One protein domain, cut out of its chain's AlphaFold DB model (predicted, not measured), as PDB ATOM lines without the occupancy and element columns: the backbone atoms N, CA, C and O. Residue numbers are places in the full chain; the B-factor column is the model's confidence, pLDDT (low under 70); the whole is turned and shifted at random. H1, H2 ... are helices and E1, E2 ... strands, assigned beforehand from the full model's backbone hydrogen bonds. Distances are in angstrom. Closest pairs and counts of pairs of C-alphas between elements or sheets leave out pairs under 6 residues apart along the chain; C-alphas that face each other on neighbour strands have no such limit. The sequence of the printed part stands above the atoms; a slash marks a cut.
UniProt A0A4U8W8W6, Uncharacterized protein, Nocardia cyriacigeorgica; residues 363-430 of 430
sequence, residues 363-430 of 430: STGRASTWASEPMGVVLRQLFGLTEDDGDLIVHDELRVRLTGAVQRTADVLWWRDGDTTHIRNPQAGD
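This is residues 363 to 430 of the 430 residues of an uncharacterized protein of Nocardia cyriacigeorgica (UniProt A0A4U8W8W6). A small twisted sheet of four strands, E1, E2, E6 and E5, makes the middle of the domain, with the helix H1 at one end of the longest axis and a separate two-stranded hairpin, E3 and E4, reaching away at the other end. The helix only grazes the sheet, and residues 425 to 430 form a tail after E6. The printed part has 68 residues, with one named helix and six named strands in the order E1, H1, E2, E3, E4, E5, E6. The larger sheet is mixed, in the order E1, E2, E6, E5, and the hairpin is antiparallel; the class is mixed, helices and strands. The whole is compact, with a radius of gyration of the C-alphas of 12.5 A, and spans 35 by 29 by 20 A.

E1 is residues 366 to 368, 6.4 A long, and its C-alpha 366 is at (-38.571, 27.144, 27.940). H1 is residues 374 to 383, 14.7 A long. E2 is residues 391 to 395, 13.3 A, and E3 is residues 399 to 404, 16.9 A, ending with C-alpha 404 at (-23.603, 9.568, 43.560). E4 is residues 408 to 411, 10.1 A, and E5 is residues 414 to 417, 10.2 A. E6 is residues 420 to 424, 13.4 A, and its C-alpha 424 is at (-43.219, 21.999, 35.974).

E1, an edge strand, is antiparallel to E2 at 137 degrees, with N 366 and O 394 2.8 A apart, within hydrogen-bond range. E2 and E6 are parallel at 24 degrees, with N 421 and O 391 at 2.8 A. E5, the other edge strand, forms an antiparallel hairpin with E6 at 160 degrees, with N 415 and O 422 at 2.8 A. From edge to edge the strands' lines turn by 87 degrees. H1 is on this sheet but only grazes it, with residues 375 to 379. The closest C-alphas of H1 and E2 are those of Gly 376 and Leu 392, 7.8 A apart. H1 and E6 are near each other, with 5 pairs of C-alphas within 10 A. In H1 every O i to N i+4 pair is within hydrogen-bond range. E3 and E4 form the second hairpin, antiparallel at 156 degrees, with N 402 and O 408 at 2.8 A. E3 is only just apart from E5, at 8.1 A, and H1 is apart from E3 and E4.

The two C-alphas farthest apart are those of Ser 372 and Ala 405, at 37.5 A. The printed part has no cut, and Asp 430 is the chain's last residue. No link is long; the link from H1 to E2, 7 residues, is short, and the others are tight. The mean pLDDT of the printed part is 88.6, with residues 387 to 389 and 429 to 430 under 70.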
ATOM      1  N   SER A 363     -34.608  17.250  31.414       95.19
ATOM      2  CA  SER A 363     -35.736  17.715  30.608       95.19
ATOM      3  C   SER A 363     -35.430  19.040  29.911       95.19
ATOM      4  O   SER A 363     -34.677  19.876  30.406       95.19
ATOM      5  N   THR A 364     -36.046  19.248  28.747       94.38
ATOM      6  CA  THR A 364     -35.967  20.518  28.021       94.38
ATOM      7  C   THR A 364     -37.084  21.445  28.486       94.38
ATOM      8  O   THR A 364     -38.254  21.081  28.403       94.38
ATOM      9  N   GLY A 365     -36.720  22.647  28.934       94.44
ATOM     10  CA  GLY A 365     -37.669  23.684  29.326       94.44
ATOM     11  C   GLY A 365     -37.523  24.958  28.497       94.44
ATOM     12  O   GLY A 365     -36.531  25.163  27.796       94.44
ATOM     13  N   ARG A 366     -38.531  25.825  28.579       94.75
ATOM     14  CA  ARG A 366     -38.571  27.144  27.940       94.75
ATOM     15  C   ARG A 366     -38.228  28.217  28.968       94.75
ATOM     16  O   ARG A 366     -38.848  28.274  30.027       94.75
ATOM     17  N   ALA A 367     -37.295  29.102  28.627       94.94
ATOM     18  CA  ALA A 367     -37.015  30.285  29.435       94.94
ATOM     19  C   ALA A 367     -38.257  31.192  29.533       94.94
ATOM     20  O   ALA A 367     -38.966  31.418  28.544       94.94
ATOM     21  N   SER A 368     -38.521  31.693  30.732       92.31
ATOM     22  CA  SER A 368     -39.628  32.589  31.061       92.31
ATOM     23  C   SER A 368     -39.166  33.591  32.124       92.31
ATOM     24  O   SER A 368     -38.002  33.598  32.520       92.31
ATOM     25  N   THR A 369     -40.063  34.455  32.595       89.50
ATOM     26  CA  THR A 369     -39.782  35.322  33.749       89.50
ATOM     27  C   THR A 369     -40.846  35.135  34.811       89.50
ATOM     28  O   THR A 369     -42.009  34.886  34.498       89.50
ATOM     29  N   TRP A 370     -40.474  35.323  36.073       89.75
ATOM     30  CA  TRP A 370     -41.396  35.221  37.202       89.75
ATOM     31  C   TRP A 370     -42.640  36.112  37.087       89.75
ATOM     32  O   TRP A 370     -43.712  35.724  37.537       89.75
ATOM     33  N   ALA A 371     -42.509  37.289  36.466       88.56
ATOM     34  CA  ALA A 371     -43.616  38.221  36.260       88.56
ATOM     35  C   ALA A 371     -44.514  37.864  35.063       88.56
ATOM     36  O   ALA A 371     -45.664  38.296  35.014       88.56
ATOM     37  N   SER A 372     -43.995  37.125  34.077       88.56
ATOM     38  CA  SER A 372     -44.748  36.763  32.868       88.56
ATOM     39  C   SER A 372     -45.360  35.367  32.940       88.56
ATOM     40  O   SER A 372     -46.365  35.113  32.279       88.56
ATOM     41  N   GLU A 373     -44.791  34.478  33.753       91.12
ATOM     42  CA  GLU A 373     -45.288  33.124  33.936       91.12
ATOM     43  C   GLU A 373     -46.356  33.082  35.043       91.12
ATOM     44  O   GLU A 373     -46.026  33.343  36.203       91.12
ATOM     45  N   PRO A 374     -47.619  32.705  34.750       89.06
ATOM     46  CA  PRO A 374     -48.686  32.676  35.754       89.06
ATOM     47  C   PRO A 374     -48.321  31.862  36.999       89.06
ATOM     48  O   PRO A 374     -48.635  32.261  38.119       89.06
ATOM     49  N   MET A 375     -47.611  30.743  36.815       85.75
ATOM     50  CA  MET A 375     -47.154  29.928  37.939       85.75
ATOM     51  C   MET A 375     -45.982  30.537  38.699       85.75
ATOM     52  O   MET A 375     -45.932  30.401  39.919       85.75
ATOM     53  N   GLY A 376     -45.105  31.278  38.020       87.31
ATOM     54  CA  GLY A 376     -44.071  32.072  38.680       87.31
ATOM     55  C   GLY A 376     -44.677  33.078  39.663       87.31
ATOM     56  O   GLY A 376     -44.256  33.136  40.816       87.31
ATOM     57  N   VAL A 377     -45.735  33.792  39.258       87.50
ATOM     58  CA  VAL A 377     -46.433  34.770  40.118       87.50
ATOM     59  C   VAL A 377     -47.004  34.120  41.382       87.50
ATOM     60  O   VAL A 377     -46.863  34.666  42.476       87.50
ATOM     61  N   VAL A 378     -47.629  32.945  41.256       87.81
ATOM     62  CA  VAL A 378     -48.201  32.218  42.404       87.81
ATOM     63  C   VAL A 378     -47.110  31.700  43.339       87.81
ATOM     64  O   VAL A 378     -47.221  31.859  44.553       87.81
ATOM     65  N   LEU A 379     -46.048  31.099  42.796       84.75
ATOM     66  CA  LEU A 379     -44.963  30.545  43.607       84.75
ATOM     67  C   LEU A 379     -44.188  31.631  44.354       84.75
ATOM     68  O   LEU A 379     -43.820  31.408  45.503       84.75
ATOM     69  N   ARG A 380     -44.023  32.826  43.770       84.88
ATOM     70  CA  ARG A 380     -43.462  33.974  44.499       84.88
ATOM     71  C   ARG A 380     -44.256  34.314  45.752       84.88
ATOM     72  O   ARG A 380     -43.662  34.541  46.798       84.88
ATOM     73  N   GLN A 381     -45.585  34.316  45.660       84.69
ATOM     74  CA  GLN A 381     -46.449  34.574  46.815       84.69
ATOM     75  C   GLN A 381     -46.370  33.444  47.849       84.69
ATOM     76  O   GLN A 381     -46.316  33.718  49.043       84.69
ATOM     77  N   LEU A 382     -46.340  32.184  47.399       83.94
ATOM     78  CA  LEU A 382     -46.283  31.017  48.285       83.94
ATOM     79  C   LEU A 382     -44.960  30.934  49.062       83.94
ATOM     80  O   LEU A 382     -44.964  30.591  50.240       83.94
ATOM     81  N   PHE A 383     -43.844  31.232  48.398       80.25
ATOM     82  CA  PHE A 383     -42.498  31.117  48.960       80.25
ATOM     83  C   PHE A 383     -41.924  32.447  49.473       80.25
ATOM     84  O   PHE A 383     -40.792  32.470  49.942       80.25
ATOM     85  N   GLY A 384     -42.678  33.551  49.388       79.50
ATOM     86  CA  GLY A 384     -42.225  34.873  49.836       79.50
ATOM     87  C   GLY A 384     -41.000  35.400  49.078       79.50
ATOM     88  O   GLY A 384     -40.181  36.110  49.655       79.50
ATOM     89  N   LEU A 385     -40.855  35.022  47.807       77.50
ATOM     90  CA  LEU A 385     -39.705  35.378  46.976       77.50
ATOM     91  C   LEU A 385     -39.762  36.856  46.528       77.50
ATOM     92  O   LEU A 385     -40.842  37.449  46.445       77.50
ATOM     93  N   THR A 386     -38.601  37.455  46.249       72.62
ATOM     94  CA  THR A 386     -38.462  38.892  45.927       72.62
ATOM     95  C   THR A 386     -38.633  39.172  44.424       72.62
ATOM     96  O   THR A 386     -39.155  38.345  43.687       72.62
ATOM     97  N   GLU A 387     -38.284  40.360  43.917       65.62
ATOM     98  CA  GLU A 387     -38.381  40.627  42.469       65.62
ATOM     99  C   GLU A 387     -37.207  40.050  41.650       65.62
ATOM    100  O   GLU A 387     -37.398  39.797  40.457       65.62
ATOM    101  N   ASP A 388     -36.074  39.719  42.284       64.31
ATOM    102  CA  ASP A 388     -34.806  39.327  41.640       64.31
ATOM    103  C   ASP A 388     -34.380  37.862  41.926       64.31
ATOM    104  O   ASP A 388     -33.213  37.577  42.183       64.31
ATOM    105  N   ASP A 389     -35.296  36.886  41.869       69.88
ATOM    106  CA  ASP A 389     -34.984  35.469  42.187       69.88
ATOM    107  C   ASP A 389     -34.380  34.660  41.022       69.88
ATOM    108  O   ASP A 389     -34.685  33.477  40.840       69.88
ATOM    109  N   GLY A 390     -33.550  35.306  40.203       83.94
ATOM    110  CA  GLY A 390     -32.839  34.659  39.101       83.94
ATOM    111  C   GLY A 390     -33.727  34.195  37.938       83.94
ATOM    112  O   GLY A 390     -34.842  34.687  37.726       83.94
ATOM    113  N   ASP A 391     -33.196  33.260  37.149       90.94
ATOM    114  CA  ASP A 391     -33.803  32.805  35.897       90.94
ATOM    115  C   ASP A 391     -34.917  31.778  36.145       90.94
ATOM    116  O   ASP A 391     -34.801  30.898  36.998       90.94
ATOM    117  N   LEU A 392     -35.998  31.850  35.358       93.06
ATOM    118  CA  LEU A 392     -37.106  30.894  35.416       93.06
ATOM    119  C   LEU A 392     -37.157  30.048  34.141       93.06
ATOM    120  O   LEU A 392     -37.299  30.572  33.034       93.06
ATOM    121  N   ILE A 393     -37.127  28.724  34.294       95.81
ATOM    122  CA  ILE A 393     -37.316  27.770  33.198       95.81
ATOM    123  C   ILE A 393     -38.563  26.927  33.458       95.81
ATOM    124  O   ILE A 393     -38.703  26.282  34.495       95.81
ATOM    125  N   VAL A 394     -39.459  26.889  32.478       95.12
ATOM    126  CA  VAL A 394     -40.741  26.183  32.564       95.12
ATOM    127  C   VAL A 394     -40.693  24.918  31.721       95.12
ATOM    128  O   VAL A 394     -40.363  24.967  30.536       95.12
ATOM    129  N   HIS A 395     -41.016  23.785  32.334       95.38
ATOM    130  CA  HIS A 395     -40.979  22.456  31.723       95.38
ATOM    131  C   HIS A 395     -42.383  21.872  31.652       95.38
ATOM    132  O   HIS A 395     -43.137  21.984  32.614       95.38
ATOM    133  N   ASP A 396     -42.708  21.171  30.573       92.88
ATOM    134  CA  ASP A 396     -43.938  20.366  30.516       92.88
ATOM    135  C   ASP A 396     -43.819  19.129  31.434       92.88
ATOM    136  O   ASP A 396     -44.711  18.804  32.224       92.88
ATOM    137  N   GLU A 397     -42.642  18.502  31.413       93.50
ATOM    138  CA  GLU A 397     -42.215  17.444  32.328       93.50
ATOM    139  C   GLU A 397     -40.837  17.802  32.887       93.50
ATOM    140  O   GLU A 397     -39.857  17.818  32.143       93.50
ATOM    141  N   LEU A 398     -40.741  18.096  34.186       96.06
ATOM    142  CA  LEU A 398     -39.463  18.391  34.835       96.06
ATOM    143  C   LEU A 398     -38.839  17.102  35.381       96.06
ATOM    144  O   LEU A 398     -39.330  16.536  36.360       96.06
ATOM    145  N   ARG A 399     -37.744  16.661  34.751       97.31
ATOM    146  CA  ARG A 399     -37.010  15.440  35.112       97.31
ATOM    147  C   ARG A 399     -35.602  15.750  35.579       97.31
ATOM    148  O   ARG A 399     -34.822  16.361  34.849       97.31
ATOM    149  N   VAL A 400     -35.262  15.235  36.755       97.81
ATOM    150  CA  VAL A 400     -33.943  15.383  37.373       97.81
ATOM    151  C   VAL A 400     -33.285  14.015  37.490       97.81
ATOM    152  O   VAL A 400     -33.860  13.072  38.037       97.81
ATOM    153  N   ARG A 401     -32.078  13.889  36.944       97.94
ATOM    154  CA  ARG A 401     -31.210  12.721  37.092       97.94
ATOM    155  C   ARG A 401     -30.303  12.933  38.297       97.94
ATOM    156  O   ARG A 401     -29.542  13.889  38.330       97.94
ATOM    157  N   LEU A 402     -30.376  12.015  39.249       98.00
ATOM    158  CA  LEU A 402     -29.521  11.947  40.427       98.00
ATOM    159  C   LEU A 402     -28.432  10.891  40.225       98.00
ATOM    160  O   LEU A 402     -28.698   9.803  39.701       98.00
ATOM    161  N   THR A 403     -27.218  11.214  40.658       97.44
ATOM    162  CA  THR A 403     -26.043  10.334  40.673       97.44
ATOM    163  C   THR A 403     -25.269  10.499  41.987       97.44
ATOM    164  O   THR A 403     -25.531  11.430  42.744       97.44
ATOM    165  N   GLY A 404     -24.321   9.602  42.277       96.19
ATOM    166  CA  GLY A 404     -23.603   9.568  43.560       96.19
ATOM    167  C   GLY A 404     -24.218   8.551  44.518       96.19
ATOM    168  O   GLY A 404     -24.491   7.420  44.104       96.19
ATOM    169  N   ALA A 405     -24.457   8.950  45.769       94.94
ATOM    170  CA  ALA A 405     -25.034   8.094  46.810       94.94
ATOM    171  C   ALA A 405     -26.461   7.604  46.488       94.94
ATOM    172  O   ALA A 405     -26.892   6.563  46.982       94.94
ATOM    173  N   VAL A 406     -27.190   8.325  45.628       95.44
ATOM    174  CA  VAL A 406     -28.506   7.926  45.115       95.44
ATOM    175  C   VAL A 406     -28.501   8.022  43.592       95.44
ATOM    176  O   VAL A 406     -28.266   9.088  43.029       95.44
ATOM    177  N   GLN A 407     -28.801   6.912  42.916       96.38
ATOM    178  CA  GLN A 407     -28.897   6.850  41.456       96.38
ATOM    179  C   GLN A 407     -30.345   6.632  41.021       96.38
ATOM    180  O   GLN A 407     -30.888   5.537  41.174       96.38
ATOM    181  N   ARG A 408     -30.988   7.674  40.483       95.94
ATOM    182  CA  ARG A 408     -32.357   7.592  39.945       95.94
ATOM    183  C   ARG A 408     -32.679   8.764  39.027       95.94
ATOM    184  O   ARG A 408     -32.012   9.789  39.059       95.94
ATOM    185  N   THR A 409     -33.770   8.650  38.284       97.38
ATOM    186  CA  THR A 409     -34.449   9.802  37.681       97.38
ATOM    187  C   THR A 409     -35.737  10.065  38.455       97.38
ATOM    188  O   THR A 409     -36.430   9.122  38.841       97.38
ATOM    189  N   ALA A 410     -36.028  11.332  38.739       96.38
ATOM    190  CA  ALA A 410     -37.232  11.760  39.437       96.38
ATOM    191  C   ALA A 410     -37.984  12.808  38.613       96.38
ATOM    192  O   ALA A 410     -37.374  13.735  38.079       96.38
ATOM    193  N   ASP A 411     -39.304  12.654  38.546       96.38
ATOM    194  CA  ASP A 411     -40.216  13.702  38.101       96.38
ATOM    195  C   ASP A 411     -40.533  14.592  39.304       96.38
ATOM    196  O   ASP A 411     -41.033  14.106  40.321       96.38
ATOM    197  N   VAL A 412     -40.235  15.886  39.204       95.31
ATOM    198  CA  VAL A 412     -40.414  16.841  40.309       95.31
ATOM    199  C   VAL A 412     -41.270  18.025  39.873       95.31
ATOM    200  O   VAL A 412     -41.441  18.295  38.686       95.31
ATOM    201  N   LEU A 413     -41.855  18.726  40.843       91.88
ATOM    202  CA  LEU A 413     -42.674  19.911  40.566       91.88
ATOM    203  C   LEU A 413     -41.824  21.164  40.363       91.88
ATOM    204  O   LEU A 413     -42.197  22.041  39.587       91.88
ATOM    205  N   TRP A 414     -40.683  21.234  41.037       93.19
ATOM    206  CA  TRP A 414     -39.710  22.295  40.862       93.19
ATOM    207  C   TRP A 414     -38.314  21.807  41.246       93.19
ATOM    208  O   TRP A 414     -38.163  20.783  41.914       93.19
ATOM    209  N   TRP A 415     -37.297  22.526  40.789       95.19
ATOM    210  CA  TRP A 415     -35.895  22.271  41.087       95.19
ATOM    211  C   TRP A 415     -35.116  23.582  41.038       95.19
ATOM    212  O   TRP A 415     -35.459  24.454  40.240       95.19
ATOM    213  N   ARG A 416     -34.065  23.724  41.846       93.19
ATOM    214  CA  ARG A 416     -33.147  24.861  41.754       93.19
ATOM    215  C   ARG A 416     -31.755  24.376  41.368       93.19
ATOM    216  O   ARG A 416     -31.228  23.452  41.980       93.19
ATOM    217  N   ASP A 417     -31.198  24.993  40.334       92.44
ATOM    218  CA  ASP A 417     -29.841  24.759  39.844       92.44
ATOM    219  C   ASP A 417     -29.100  26.104  39.809       92.44
ATOM    220  O   ASP A 417     -29.358  26.958  38.955       92.44
ATOM    221  N   GLY A 418     -28.263  26.344  40.823       88.75
ATOM    222  CA  GLY A 418     -27.679  27.660  41.088       88.75
ATOM    223  C   GLY A 418     -28.753  28.743  41.256       88.75
ATOM    224  O   GLY A 418     -29.622  28.657  42.131       88.75
ATOM    225  N   ASP A 419     -28.708  29.755  40.390       88.56
ATOM    226  CA  ASP A 419     -29.678  30.858  40.354       88.56
ATOM    227  C   ASP A 419     -30.866  30.593  39.419       88.56
ATOM    228  O   ASP A 419     -31.756  31.431  39.290       88.56
ATOM    229  N   THR A 420     -30.905  29.433  38.760       92.69
ATOM    230  CA  THR A 420     -32.004  29.069  37.866       92.69
ATOM    231  C   THR A 420     -33.026  28.215  38.603       92.69
ATOM    232  O   THR A 420     -32.717  27.142  39.126       92.69
ATOM    233  N   THR A 421     -34.278  28.659  38.602       93.50
ATOM    234  CA  THR A 421     -35.408  27.874  39.096       93.50
ATOM    235  C   THR A 421     -36.132  27.214  37.930       93.50
ATOM    236  O   THR A 421     -36.578  27.859  36.982       93.50
ATOM    237  N   HIS A 422     -36.275  25.900  38.013       94.94
ATOM    238  CA  HIS A 422     -37.015  25.081  37.071       94.94
ATOM    239  C   HIS A 422     -38.367  24.735  37.687       94.94
ATOM    240  O   HIS A 422     -38.414  24.237  38.809       94.94
ATOM    241  N   ILE A 423     -39.463  24.948  36.963       94.31
ATOM    242  CA  ILE A 423     -40.806  24.562  37.413       94.31
ATOM    243  C   ILE A 423     -41.501  23.702  36.369       94.31
ATOM    244  O   ILE A 423     -41.336  23.904  35.164       94.31
ATOM    245  N   ARG A 424     -42.306  22.747  36.830       92.94
ATOM    246  CA  ARG A 424     -43.219  21.999  35.974       92.94
ATOM    247  C   ARG A 424     -44.492  22.809  35.760       92.94
ATOM    248  O   ARG A 424     -45.123  23.240  36.721       92.94
ATOM    249  N   ASN A 425     -44.899  22.970  34.508       88.12
ATOM    250  CA  ASN A 425     -46.191  23.526  34.152       88.12
ATOM    251  C   ASN A 425     -47.295  22.501  34.481       88.12
ATOM    252  O   ASN A 425     -47.355  21.452  33.834       88.12
ATOM    253  N   PRO A 426     -48.191  22.773  35.447       79.88
ATOM    254  CA  PRO A 426     -49.253  21.834  35.797       79.88
ATOM    255  C   PRO A 426     -50.298  21.675  34.684       79.88
ATOM    256  O   PRO A 426     -51.047  20.708  34.707       79.88
ATOM    257  N   GLN A 427     -50.340  22.592  33.710       79.56
ATOM    258  CA  GLN A 427     -51.301  22.588  32.602       79.56
ATOM    259  C   GLN A 427     -50.772  21.907  31.334       79.56
ATOM    260  O   GLN A 427     -51.470  21.863  30.330       79.56
ATOM    261  N   ALA A 428     -49.543  21.385  31.339       70.38
ATOM    262  CA  ALA A 428     -48.941  20.790  30.144       70.38
ATOM    263  C   ALA A 428     -49.525  19.416  29.749       70.38
ATOM    264  O   ALA A 428     -49.156  18.873  28.709       70.38
ATOM    265  N   GLY A 429     -50.408  18.842  30.575       59.44
ATOM    266  CA  GLY A 429     -51.016  17.524  30.370       59.44
ATOM    267  C   GLY A 429     -52.534  17.512  30.149       59.44
ATOM    268  O   GLY A 429     -53.081  16.411  30.087       59.44
ATOM    269  N   ASP A 430     -53.187  18.678  30.046       45.00
ATOM    270  CA  ASP A 430     -54.632  18.819  29.762       45.00
ATOM    271  C   ASP A 430     -54.919  19.161  28.289       45.00
ATOM    272  O   ASP A 430     -54.210  20.025  27.718       45.00
TER     273      ASP A 430